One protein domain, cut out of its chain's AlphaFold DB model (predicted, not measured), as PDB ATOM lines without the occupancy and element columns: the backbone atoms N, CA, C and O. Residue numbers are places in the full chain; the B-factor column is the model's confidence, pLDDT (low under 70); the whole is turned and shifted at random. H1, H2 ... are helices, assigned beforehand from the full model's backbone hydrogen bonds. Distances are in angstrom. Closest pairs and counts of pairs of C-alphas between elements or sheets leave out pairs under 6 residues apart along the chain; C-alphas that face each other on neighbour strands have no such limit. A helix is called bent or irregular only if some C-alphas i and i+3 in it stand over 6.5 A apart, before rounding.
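Overview. This is residues 43 to 112 of the 113 residues of the protein "Integrase" of Streptomyces pristinaespiralis (UniProt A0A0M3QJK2). A small head of three short helices, H1, H2 and H3, is followed by one long bent helix, H4, which makes an arm with a sharp corner; residues 88 to 94, 96 to 102 and 104 to 112, of which 104 to 110 belong to H4, stick out from the head. In the head, H1 and H2 fold back on each other as a hairpin, and H3 crosses both. The printed part has 70 residues with four named helices, H1, H2, H3 and H4 in that order, and no named strand; the class is all helix. The whole is extended, with a radius of gyration of the C-alphas of 18.0 A and spans of 58 by 19 by 14 A, and the arm makes much of the length.

Arrangement. H1, residues 43 to 56, touches H2, residues 61 to 68, with its residues 51 to 55 alone. The two form a helical hairpin at a shallow tilt of 28 degrees, opposite ways; their closest C-alphas, those of Ala 55 and Leu 64, are 6.9 A apart. H3, residues 73 to 82, touches residues 51 to 56 of H1 alone, about perpendicular at 74 degrees, with the C-alphas of Thr 52 and Tyr 79 closest at 5.4 A. H3 also touches H2, about perpendicular at 81 degrees, with the C-alphas of Thr 61 and Ala 76 closest at 5.9 A. H4, residues 84 to 110, was assigned as one helix by its hydrogen bonds but is bent: C-alphas 97 and 100 are 9.2 A apart. Its arms, H4a, residues 84 to 97, and H4b, residues 100 to 110, are about perpendicular at 89 degrees. H3 and H4a meet only through their link. H1 and H4a are close but not clearly touching, with the C-alphas of Ala 56 and Arg 86 closest at 7.4 A. H4b is apart from H1, H2 and H3. Every O i to N i+4 pair is within hydrogen-bond range in H2, H4a and H4b; the counts are 9 of 10 in H1 and 5 of 6 in H3.

Along the chain. H1 begins at C-alpha 43 at (160.164, 119.778, 222.152) and is 20.8 A long from first to last C-alpha. H2 measures 10.4 A and H3 14.7 A. H4a is 20.0 A long and begins at C-alpha 84 at (147.103, 141.173, 216.913). H4b is 16.0 A long and ends at C-alpha 110 at (129.916, 164.999, 210.364).

Size, cuts and confidence. The C-alphas of Phe 43 and Gly 112, the two farthest apart, are 61.2 A apart. The printed part has no cut, and its three links are tight. The mean pLDDT of the printed part is 78.8; residues 82 to 86 and 99 to 112 are under 70.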
ATOM      1  N   PHE A  43     161.334 120.452 222.718       90.50
ATOM      2  CA  PHE A  43     160.164 119.778 222.152       90.50
ATOM      3  C   PHE A  43     158.838 120.490 222.483       90.50
ATOM      4  O   PHE A  43     157.905 120.472 221.684       90.50
ATOM      5  N   HIS A  44     158.748 121.148 223.646       91.25
ATOM      6  CA  HIS A  44     157.560 121.922 224.022       91.25
ATOM      7  C   HIS A  44     157.328 123.141 223.111       91.25
ATOM      8  O   HIS A  44     156.184 123.554 222.922       91.25
ATOM      9  N   ASP A  45     158.373 123.656 222.464       92.38
ATOM     10  CA  ASP A  45     158.275 124.799 221.552       92.38
ATOM     11  C   ASP A  45     157.478 124.450 220.287       92.38
ATOM     12  O   ASP A  45     156.819 125.314 219.704       92.38
ATOM     13  N   LEU A  46     157.429 123.167 219.904       92.38
ATOM     14  CA  LEU A  46     156.544 122.702 218.830       92.38
ATOM     15  C   LEU A  46     155.070 122.883 219.194       92.38
ATOM     16  O   LEU A  46     154.254 123.252 218.352       92.38
ATOM     17  N   ARG A  47     154.719 122.651 220.464       90.19
ATOM     18  CA  ARG A  47     153.356 122.863 220.951       90.19
ATOM     19  C   ARG A  47     153.010 124.348 220.981       90.19
ATOM     20  O   ARG A  47     151.910 124.705 220.573       90.19
ATOM     21  N   HIS A  48     153.938 125.202 221.412       90.56
ATOM     22  CA  HIS A  48     153.762 126.653 221.318       90.56
ATOM     23  C   HIS A  48     153.536 127.096 219.871       90.56
ATOM     24  O   HIS A  48     152.550 127.772 219.592       90.56
ATOM     25  N   THR A  49     154.374 126.631 218.943       91.31
ATOM     26  CA  THR A  49     154.233 126.906 217.505       91.31
ATOM     27  C   THR A  49     152.865 126.470 216.978       91.31
ATOM     28  O   THR A  49     152.173 127.256 216.334       91.31
ATOM     29  N   GLY A  50     152.423 125.251 217.300       90.00
ATOM     30  CA  GLY A  50     151.112 124.745 216.888       90.00
ATOM     31  C   GLY A  50     149.939 125.582 217.411       90.00
ATOM     32  O   GLY A  50     148.967 125.791 216.686       90.00
ATOM     33  N   ASN A  51     150.033 126.098 218.639       89.88
ATOM     34  CA  ASN A  51     149.007 126.969 219.217       89.88
ATOM     35  C   ASN A  51     148.991 128.355 218.565       89.88
ATOM     36  O   ASN A  51     147.914 128.869 218.274       89.88
ATOM     37  N   THR A  52     150.160 128.934 218.282       88.31
ATOM     38  CA  THR A  52     150.269 130.200 217.542       88.31
ATOM     39  C   THR A  52     149.679 130.070 216.138       88.31
ATOM     40  O   THR A  52     148.910 130.927 215.713       88.31
ATOM     41  N   LEU A  53     149.972 128.970 215.433       89.25
ATOM     42  CA  LEU A  53     149.403 128.699 214.110       89.25
ATOM     43  C   LEU A  53     147.881 128.529 214.165       89.25
ATOM     44  O   LEU A  53     147.184 129.091 213.329       89.25
ATOM     45  N   ALA A  54     147.359 127.803 215.157       87.81
ATOM     46  CA  ALA A  54     145.917 127.657 215.347       87.81
ATOM     47  C   ALA A  54     145.236 128.997 215.672       87.81
ATOM     48  O   ALA A  54     144.156 129.273 215.166       87.81
ATOM     49  N   ALA A  55     145.864 129.857 216.476       86.75
ATOM     50  CA  ALA A  55     145.333 131.193 216.733       86.75
ATOM     51  C   ALA A  55     145.303 132.028 215.444       86.75
ATOM     52  O   ALA A  55     144.323 132.717 215.170       86.75
ATOM     53  N   ALA A  56     146.332 131.907 214.599       85.00
ATOM     54  CA  ALA A  56     146.431 132.646 213.342       85.00
ATOM     55  C   ALA A  56     145.353 132.272 212.309       85.00
ATOM     56  O   ALA A  56     145.101 133.057 211.393       85.00
ATOM     57  N   THR A  57     144.683 131.121 212.453       84.69
ATOM     58  CA  THR A  57     143.528 130.766 211.609       84.69
ATOM     59  C   THR A  57     142.238 131.482 212.018       84.69
ATOM     60  O   THR A  57     141.215 131.263 211.379       84.69
ATOM     61  N   GLY A  58     142.256 132.300 213.076       81.69
ATOM     62  CA  GLY A  58     141.059 132.939 213.629       81.69
ATOM     63  C   GLY A  58     140.262 132.036 214.573       81.69
ATOM     64  O   GLY A  58     139.084 132.289 214.805       81.69
ATOM     65  N   ALA A  59     140.878 130.974 215.109       86.94
ATOM     66  CA  ALA A  59     140.221 130.101 216.076       86.94
ATOM     67  C   ALA A  59     139.798 130.888 217.330       86.94
ATOM     68  O   ALA A  59     140.584 131.635 217.923       86.94
ATOM     69  N   SER A  60     138.562 130.673 217.772       86.88
ATOM     70  CA  SER A  60     138.033 131.272 218.993       86.88
ATOM     71  C   SER A  60     138.783 130.781 220.232       86.88
ATOM     72  O   SER A  60     139.435 129.732 220.243       86.88
ATOM     73  N   THR A  61     138.646 131.509 221.342       87.38
ATOM     74  CA  THR A  61     139.306 131.158 222.611       87.38
ATOM     75  C   THR A  61     138.913 129.756 223.062       87.38
ATOM     76  O   THR A  61     139.757 128.990 223.523       87.38
ATOM     77  N   ARG A  62     137.641 129.387 222.872       88.00
ATOM     78  CA  ARG A  62     137.117 128.068 223.233       88.00
ATOM     79  C   ARG A  62     137.721 126.959 222.373       88.00
ATOM     80  O   ARG A  62     138.113 125.930 222.913       88.00
ATOM     81  N   GLU A  63     137.837 127.166 221.066       89.38
ATOM     82  CA  GLU A  63     138.454 126.194 220.154       89.38
ATOM     83  C   GLU A  63     139.943 126.003 220.463       89.38
ATOM     84  O   GLU A  63     140.426 124.869 220.513       89.38
ATOM     85  N   LEU A  64     140.655 127.093 220.769       89.25
ATOM     86  CA  LEU A  64     142.045 127.034 221.213       89.25
ATOM     87  C   LEU A  64     142.188 126.273 222.533       89.25
ATOM     88  O   LEU A  64     143.059 125.415 222.649       89.25
ATOM     89  N   MET A  65     141.326 126.526 223.520       90.88
ATOM     90  CA  MET A  65     141.336 125.798 224.796       90.88
ATOM     91  C   MET A  65     141.129 124.294 224.603       90.88
ATOM     92  O   MET A  65     141.888 123.502 225.166       90.88
ATOM     93  N   THR A  66     140.153 123.902 223.777       91.12
ATOM     94  CA  THR A  66     139.906 122.495 223.427       91.12
ATOM     95  C   THR A  66     141.131 121.871 222.771       91.12
ATOM     96  O   THR A  66     141.590 120.817 223.205       91.12
ATOM     97  N   ARG A  67     141.718 122.542 221.772       87.88
ATOM     98  CA  ARG A  67     142.897 122.046 221.046       87.88
ATOM     99  C   ARG A  67     144.133 121.935 221.935       87.88
ATOM    100  O   ARG A  67     144.927 121.009 221.792       87.88
ATOM    101  N   MET A  68     144.304 122.871 222.862       88.94
ATOM    102  CA  MET A  68     145.389 122.818 223.831       88.94
ATOM    103  C   MET A  68     145.165 121.698 224.856       88.94
ATOM    104  O   MET A  68     146.140 121.122 225.326       88.94
ATOM    105  N   GLY A  69     143.928 121.328 225.173       85.06
ATOM    106  CA  GLY A  69     143.626 120.317 226.184       85.06
ATOM    107  C   GLY A  69     143.755 120.891 227.595       85.06
ATOM    108  O   GLY A  69     144.856 121.168 228.071       85.06
ATOM    109  N   HIS A  70     142.603 121.098 228.239       74.69
ATOM    110  CA  HIS A  70     142.441 121.616 229.611       74.69
ATOM    111  C   HIS A  70     143.236 122.903 229.915       74.69
ATOM    112  O   HIS A  70     143.587 123.178 231.061       74.69
ATOM    113  N   SER A  71     143.543 123.703 228.891       79.44
ATOM    114  CA  SER A  71     144.242 124.974 229.071       79.44
ATOM    115  C   SER A  71     143.282 126.041 229.591       79.44
ATOM    116  O   SER A  71     142.092 126.014 229.287       79.44
ATOM    117  N   THR A  72     143.790 126.991 230.373       83.94
ATOM    118  CA  THR A  72     142.973 128.090 230.897       83.94
ATOM    119  C   THR A  72     142.683 129.121 229.808       83.94
ATOM    120  O   THR A  72     143.458 129.285 228.863       83.94
ATOM    121  N   ALA A  73     141.599 129.885 229.971       85.12
ATOM    122  CA  ALA A  73     141.293 131.000 229.073       85.12
ATOM    123  C   ALA A  73     142.462 131.998 228.991       85.12
ATOM    124  O   ALA A  73     142.826 132.443 227.906       85.12
ATOM    125  N   ARG A  74     143.129 132.270 230.123       85.56
ATOM    126  CA  ARG A  74     144.330 133.117 230.176       85.56
ATOM    127  C   ARG A  74     145.450 132.595 229.271       85.56
ATOM    128  O   ARG A  74     146.061 133.375 228.553       85.56
ATOM    129  N   ALA A  75     145.713 131.290 229.289       85.94
ATOM    130  CA  ALA A  75     146.731 130.696 228.427       85.94
ATOM    131  C   ALA A  75     146.350 130.775 226.938       85.94
ATOM    132  O   ALA A  75     147.228 130.998 226.111       85.94
ATOM    133  N   ALA A  76     145.062 130.652 226.597       86.62
ATOM    134  CA  ALA A  76     144.577 130.811 225.224       86.62
ATOM    135  C   ALA A  76     144.727 132.248 224.704       86.62
ATOM    136  O   ALA A  76     145.183 132.450 223.577       86.62
ATOM    137  N   LEU A  77     144.404 133.241 225.537       85.69
ATOM    138  CA  LEU A  77     144.503 134.658 225.179       85.69
ATOM    139  C   LEU A  77     145.933 135.078 224.823       85.69
ATOM    140  O   LEU A  77     146.118 135.871 223.904       85.69
ATOM    141  N   ASN A  78     146.953 134.496 225.465       85.81
ATOM    142  CA  ASN A  78     148.353 134.766 225.119       85.81
ATOM    143  C   ASN A  78     148.655 134.513 223.627       85.81
ATOM    144  O   ASN A  78     149.426 135.258 223.027       85.81
ATOM    145  N   TYR A  79     148.032 133.502 223.013       83.44
ATOM    146  CA  TYR A  79     148.230 133.200 221.589       83.44
ATOM    147  C   TYR A  79     147.370 134.070 220.671       83.44
ATOM    148  O   TYR A  79     147.811 134.398 219.574       83.44
ATOM    149  N   GLN A  80     146.187 134.501 221.114       79.44
ATOM    150  CA  GLN A  80     145.376 135.460 220.353       79.44
ATOM    151  C   GLN A  80     146.014 136.852 220.305       79.44
ATOM    152  O   GLN A  80     145.970 137.530 219.280       79.44
ATOM    153  N   HIS A  81     146.670 137.283 221.382       73.19
ATOM    154  CA  HIS A  81     147.411 138.543 221.367       73.19
ATOM    155  C   HIS A  81     148.621 138.494 220.428       73.19
ATOM    156  O   HIS A  81     148.904 139.487 219.761       73.19
ATOM    157  N   ALA A  82     149.283 137.339 220.290       65.31
ATOM    158  CA  ALA A  82     150.349 137.158 219.301       65.31
ATOM    159  C   ALA A  82     149.854 137.359 217.853       65.31
ATOM    160  O   ALA A  82     150.641 137.705 216.974       65.31
ATOM    161  N   THR A  83     148.548 137.211 217.602       66.19
ATOM    162  CA  THR A  83     147.919 137.445 216.294       66.19
ATOM    163  C   THR A  83     147.361 138.857 216.104       66.19
ATOM    164  O   THR A  83     146.834 139.148 215.035       66.19
ATOM    165  N   ALA A  84     147.524 139.773 217.066       67.69
ATOM    166  CA  ALA A  84     147.103 141.173 216.913       67.69
ATOM    167  C   ALA A  84     147.796 141.882 215.730       67.69
ATOM    168  O   ALA A  84     147.250 142.816 215.146       67.69
ATOM    169  N   GLU A  85     148.971 141.407 215.316       67.00
ATOM    170  CA  GLU A  85     149.624 141.862 214.086       67.00
ATOM    171  C   GLU A  85     148.844 141.449 212.823       67.00
ATOM    172  O   GLU A  85     148.731 142.216 211.870       67.00
ATOM    173  N   ARG A  86     148.206 140.272 212.831       66.00
ATOM    174  CA  ARG A  86     147.314 139.827 211.751       66.00
ATOM    175  C   ARG A  86     146.031 140.655 211.706       66.00
ATOM    176  O   ARG A  86     145.588 140.999 210.616       66.00
ATOM    177  N   GLU A  87     145.484 141.027 212.860       70.00
ATOM    178  CA  GLU A  87     144.351 141.961 212.944       70.00
ATOM    179  C   GLU A  87     144.687 143.323 212.318       70.00
ATOM    180  O   GLU A  87     143.871 143.891 211.593       70.00
ATOM    181  N   ARG A  88     145.918 143.827 212.494       75.81
ATOM    182  CA  ARG A  88     146.368 145.050 211.805       75.81
ATOM    183  C   ARG A  88     146.393 144.884 210.290       75.81
ATOM    184  O   ARG A  88     145.924 145.775 209.586       75.81
ATOM    185  N   LEU A  89     146.891 143.753 209.790       74.38
ATOM    186  CA  LEU A  89     146.883 143.449 208.354       74.38
ATOM    187  C   LEU A  89     145.454 143.343 207.802       74.38
ATOM    188  O   LEU A  89     145.175 143.863 206.722       74.38
ATOM    189  N   ILE A  90     144.528 142.738 208.554       76.44
ATOM    190  CA  ILE A  90     143.101 142.698 208.200       76.44
ATOM    191  C   ILE A  90     142.528 144.120 208.157       76.44
ATOM    192  O   ILE A  90     141.897 144.493 207.171       76.44
ATOM    193  N   GLY A  91     142.797 144.950 209.167       81.50
ATOM    194  CA  GLY A  91     142.349 146.344 209.204       81.50
ATOM    195  C   GLY A  91     142.898 147.195 208.053       81.50
ATOM    196  O   GLY A  91     142.176 148.026 207.494       81.50
ATOM    197  N   GLN A  92     144.151 146.963 207.650       82.69
ATOM    198  CA  GLN A  92     144.752 147.587 206.470       82.69
ATOM    199  C   GLN A  92     144.064 147.129 205.179       82.69
ATOM    200  O   GLN A  92     143.715 147.970 204.352       82.69
ATOM    201  N   ALA A  93     143.803 145.827 205.029       78.19
ATOM    202  CA  ALA A  93     143.099 145.282 203.871       78.19
ATOM    203  C   ALA A  93     141.663 145.828 203.763       78.19
ATOM    204  O   ALA A  93     141.255 146.282 202.697       78.19
ATOM    205  N   VAL A  94     140.923 145.879 204.875       83.31
ATOM    206  CA  VAL A  94     139.583 146.488 204.931       83.31
ATOM    207  C   VAL A  94     139.648 147.975 204.574       83.31
ATOM    208  O   VAL A  94     138.857 148.450 203.762       83.31
ATOM    209  N   SER A  95     140.620 148.713 205.119       83.94
ATOM    210  CA  SER A  95     140.830 150.127 204.775       83.94
ATOM    211  C   SER A  95     141.116 150.347 203.290       83.94
ATOM    212  O   SER A  95     140.650 151.340 202.732       83.94
ATOM    213  N   ALA A  96     141.860 149.442 202.655       80.38
ATOM    214  CA  ALA A  96     142.152 149.509 201.229       80.38
ATOM    215  C   ALA A  96     140.894 149.274 200.375       80.38
ATOM    216  O   ALA A  96     140.688 149.988 199.398       80.38
ATOM    217  N   VAL A  97     140.023 148.338 200.774       82.25
ATOM    218  CA  VAL A  97     138.753 148.050 200.079       82.25
ATOM    219  C   VAL A  97     137.753 149.199 200.210       82.25
ATOM    220  O   VAL A  97     137.044 149.514 199.260       82.25
ATOM    221  N   VAL A  98     137.697 149.847 201.376       83.69
ATOM    222  CA  VAL A  98     136.747 150.943 201.635       83.69
ATOM    223  C   VAL A  98     137.079 152.205 200.818       83.69
ATOM    224  O   VAL A  98     136.184 153.005 200.552       83.69
ATOM    225  N   GLY A  99     138.321 152.355 200.345       69.44
ATOM    226  CA  GLY A  99     138.747 153.442 199.461       69.44
ATOM    227  C   GLY A  99     138.650 154.856 200.079       69.44
ATOM    228  O   GLY A  99     137.955 155.091 201.073       69.44
ATOM    229  N   PRO A 100     139.347 155.854 199.509       62.56
ATOM    230  CA  PRO A 100     139.311 157.234 200.006       62.56
ATOM    231  C   PRO A 100     137.930 157.906 199.859       62.56
ATOM    232  O   PRO A 100     137.582 158.784 200.652       62.56
ATOM    233  N   GLU A 101     137.095 157.470 198.908       58.59
ATOM    234  CA  GLU A 101     135.777 158.074 198.670       58.59
ATOM    235  C   GLU A 101     134.786 157.855 199.819       58.59
ATOM    236  O   GLU A 101     134.059 158.784 200.188       58.59
ATOM    237  N   ALA A 102     134.775 156.666 200.436       59.50
ATOM    238  CA  ALA A 102     133.880 156.374 201.553       59.50
ATOM    239  C   ALA A 102     134.241 157.173 202.817       59.50
ATOM    240  O   ALA A 102     133.339 157.615 203.533       59.50
ATOM    241  N   ARG A 103     135.537 157.442 203.048       60.09
ATOM    242  CA  ARG A 103     136.001 158.318 204.141       60.09
ATOM    243  C   ARG A 103     135.530 159.757 203.939       60.09
ATOM    244  O   ARG A 103     134.888 160.303 204.836       60.09
ATOM    245  N   SER A 104     135.695 160.302 202.728       59.84
ATOM    246  CA  SER A 104     135.295 161.684 202.404       59.84
ATOM    247  C   SER A 104     133.785 161.949 202.548       59.84
ATOM    248  O   SER A 104     133.359 163.081 202.783       59.84
ATOM    249  N   ARG A 105     132.957 160.907 202.389       59.50
ATOM    250  CA  ARG A 105     131.497 160.968 202.540       59.50
ATOM    251  C   ARG A 105     131.075 160.885 204.010       59.50
ATOM    252  O   ARG A 105     130.129 161.557 204.405       59.50
ATOM    253  N   SER A 106     131.811 160.127 204.826       60.59
ATOM    254  CA  SER A 106     131.596 160.061 206.279       60.59
ATOM    255  C   SER A 106     132.023 161.342 207.014       60.59
ATOM    256  O   SER A 106     131.370 161.743 207.974       60.59
ATOM    257  N   GLU A 107     133.075 162.017 206.541       59.66
ATOM    258  CA  GLU A 107     133.569 163.279 207.115       59.66
ATOM    259  C   GLU A 107     132.664 164.462 206.755       59.66
ATOM    260  O   GLU A 107     132.313 165.251 207.630       59.66
ATOM    261  N   ARG A 108     132.183 164.528 205.504       58.59
ATOM    262  CA  ARG A 108     131.182 165.524 205.081       58.59
ATOM    263  C   ARG A 108     129.854 165.403 205.827       58.59
ATOM    264  O   ARG A 108     129.227 166.416 206.106       58.59
ATOM    265  N   ALA A 109     129.442 164.189 206.194       58.91
ATOM    266  CA  ALA A 109     128.241 163.978 207.001       58.91
ATOM    267  C   ALA A 109     128.404 164.432 208.468       58.91
ATOM    268  O   ALA A 109     127.404 164.704 209.125       58.91
ATOM    269  N   ARG A 110     129.638 164.532 208.991       60.12
ATOM    270  CA  ARG A 110     129.916 164.999 210.364       60.12
ATOM    271  C   ARG A 110     130.117 166.508 210.485       60.12
ATOM    272  O   ARG A 110     129.928 167.023 211.577       60.12
ATOM    273  N   SER A 111     130.498 167.210 209.415       60.69
ATOM    274  CA  SER A 111     130.701 168.672 209.449       60.69
ATOM    275  C   SER A 111     129.448 169.486 209.092       60.69
ATOM    276  O   SER A 111     129.539 170.702 208.959       60.69
ATOM    277  N   GLY A 112     128.315 168.823 208.849       57.31
ATOM    278  CA  GLY A 112     127.049 169.443 208.448       57.31
ATOM    279  C   GLY A 112     126.045 169.642 209.588       57.31
ATOM    280  O   GLY A 112     124.853 169.733 209.301       57.31
TER     281      GLY A 112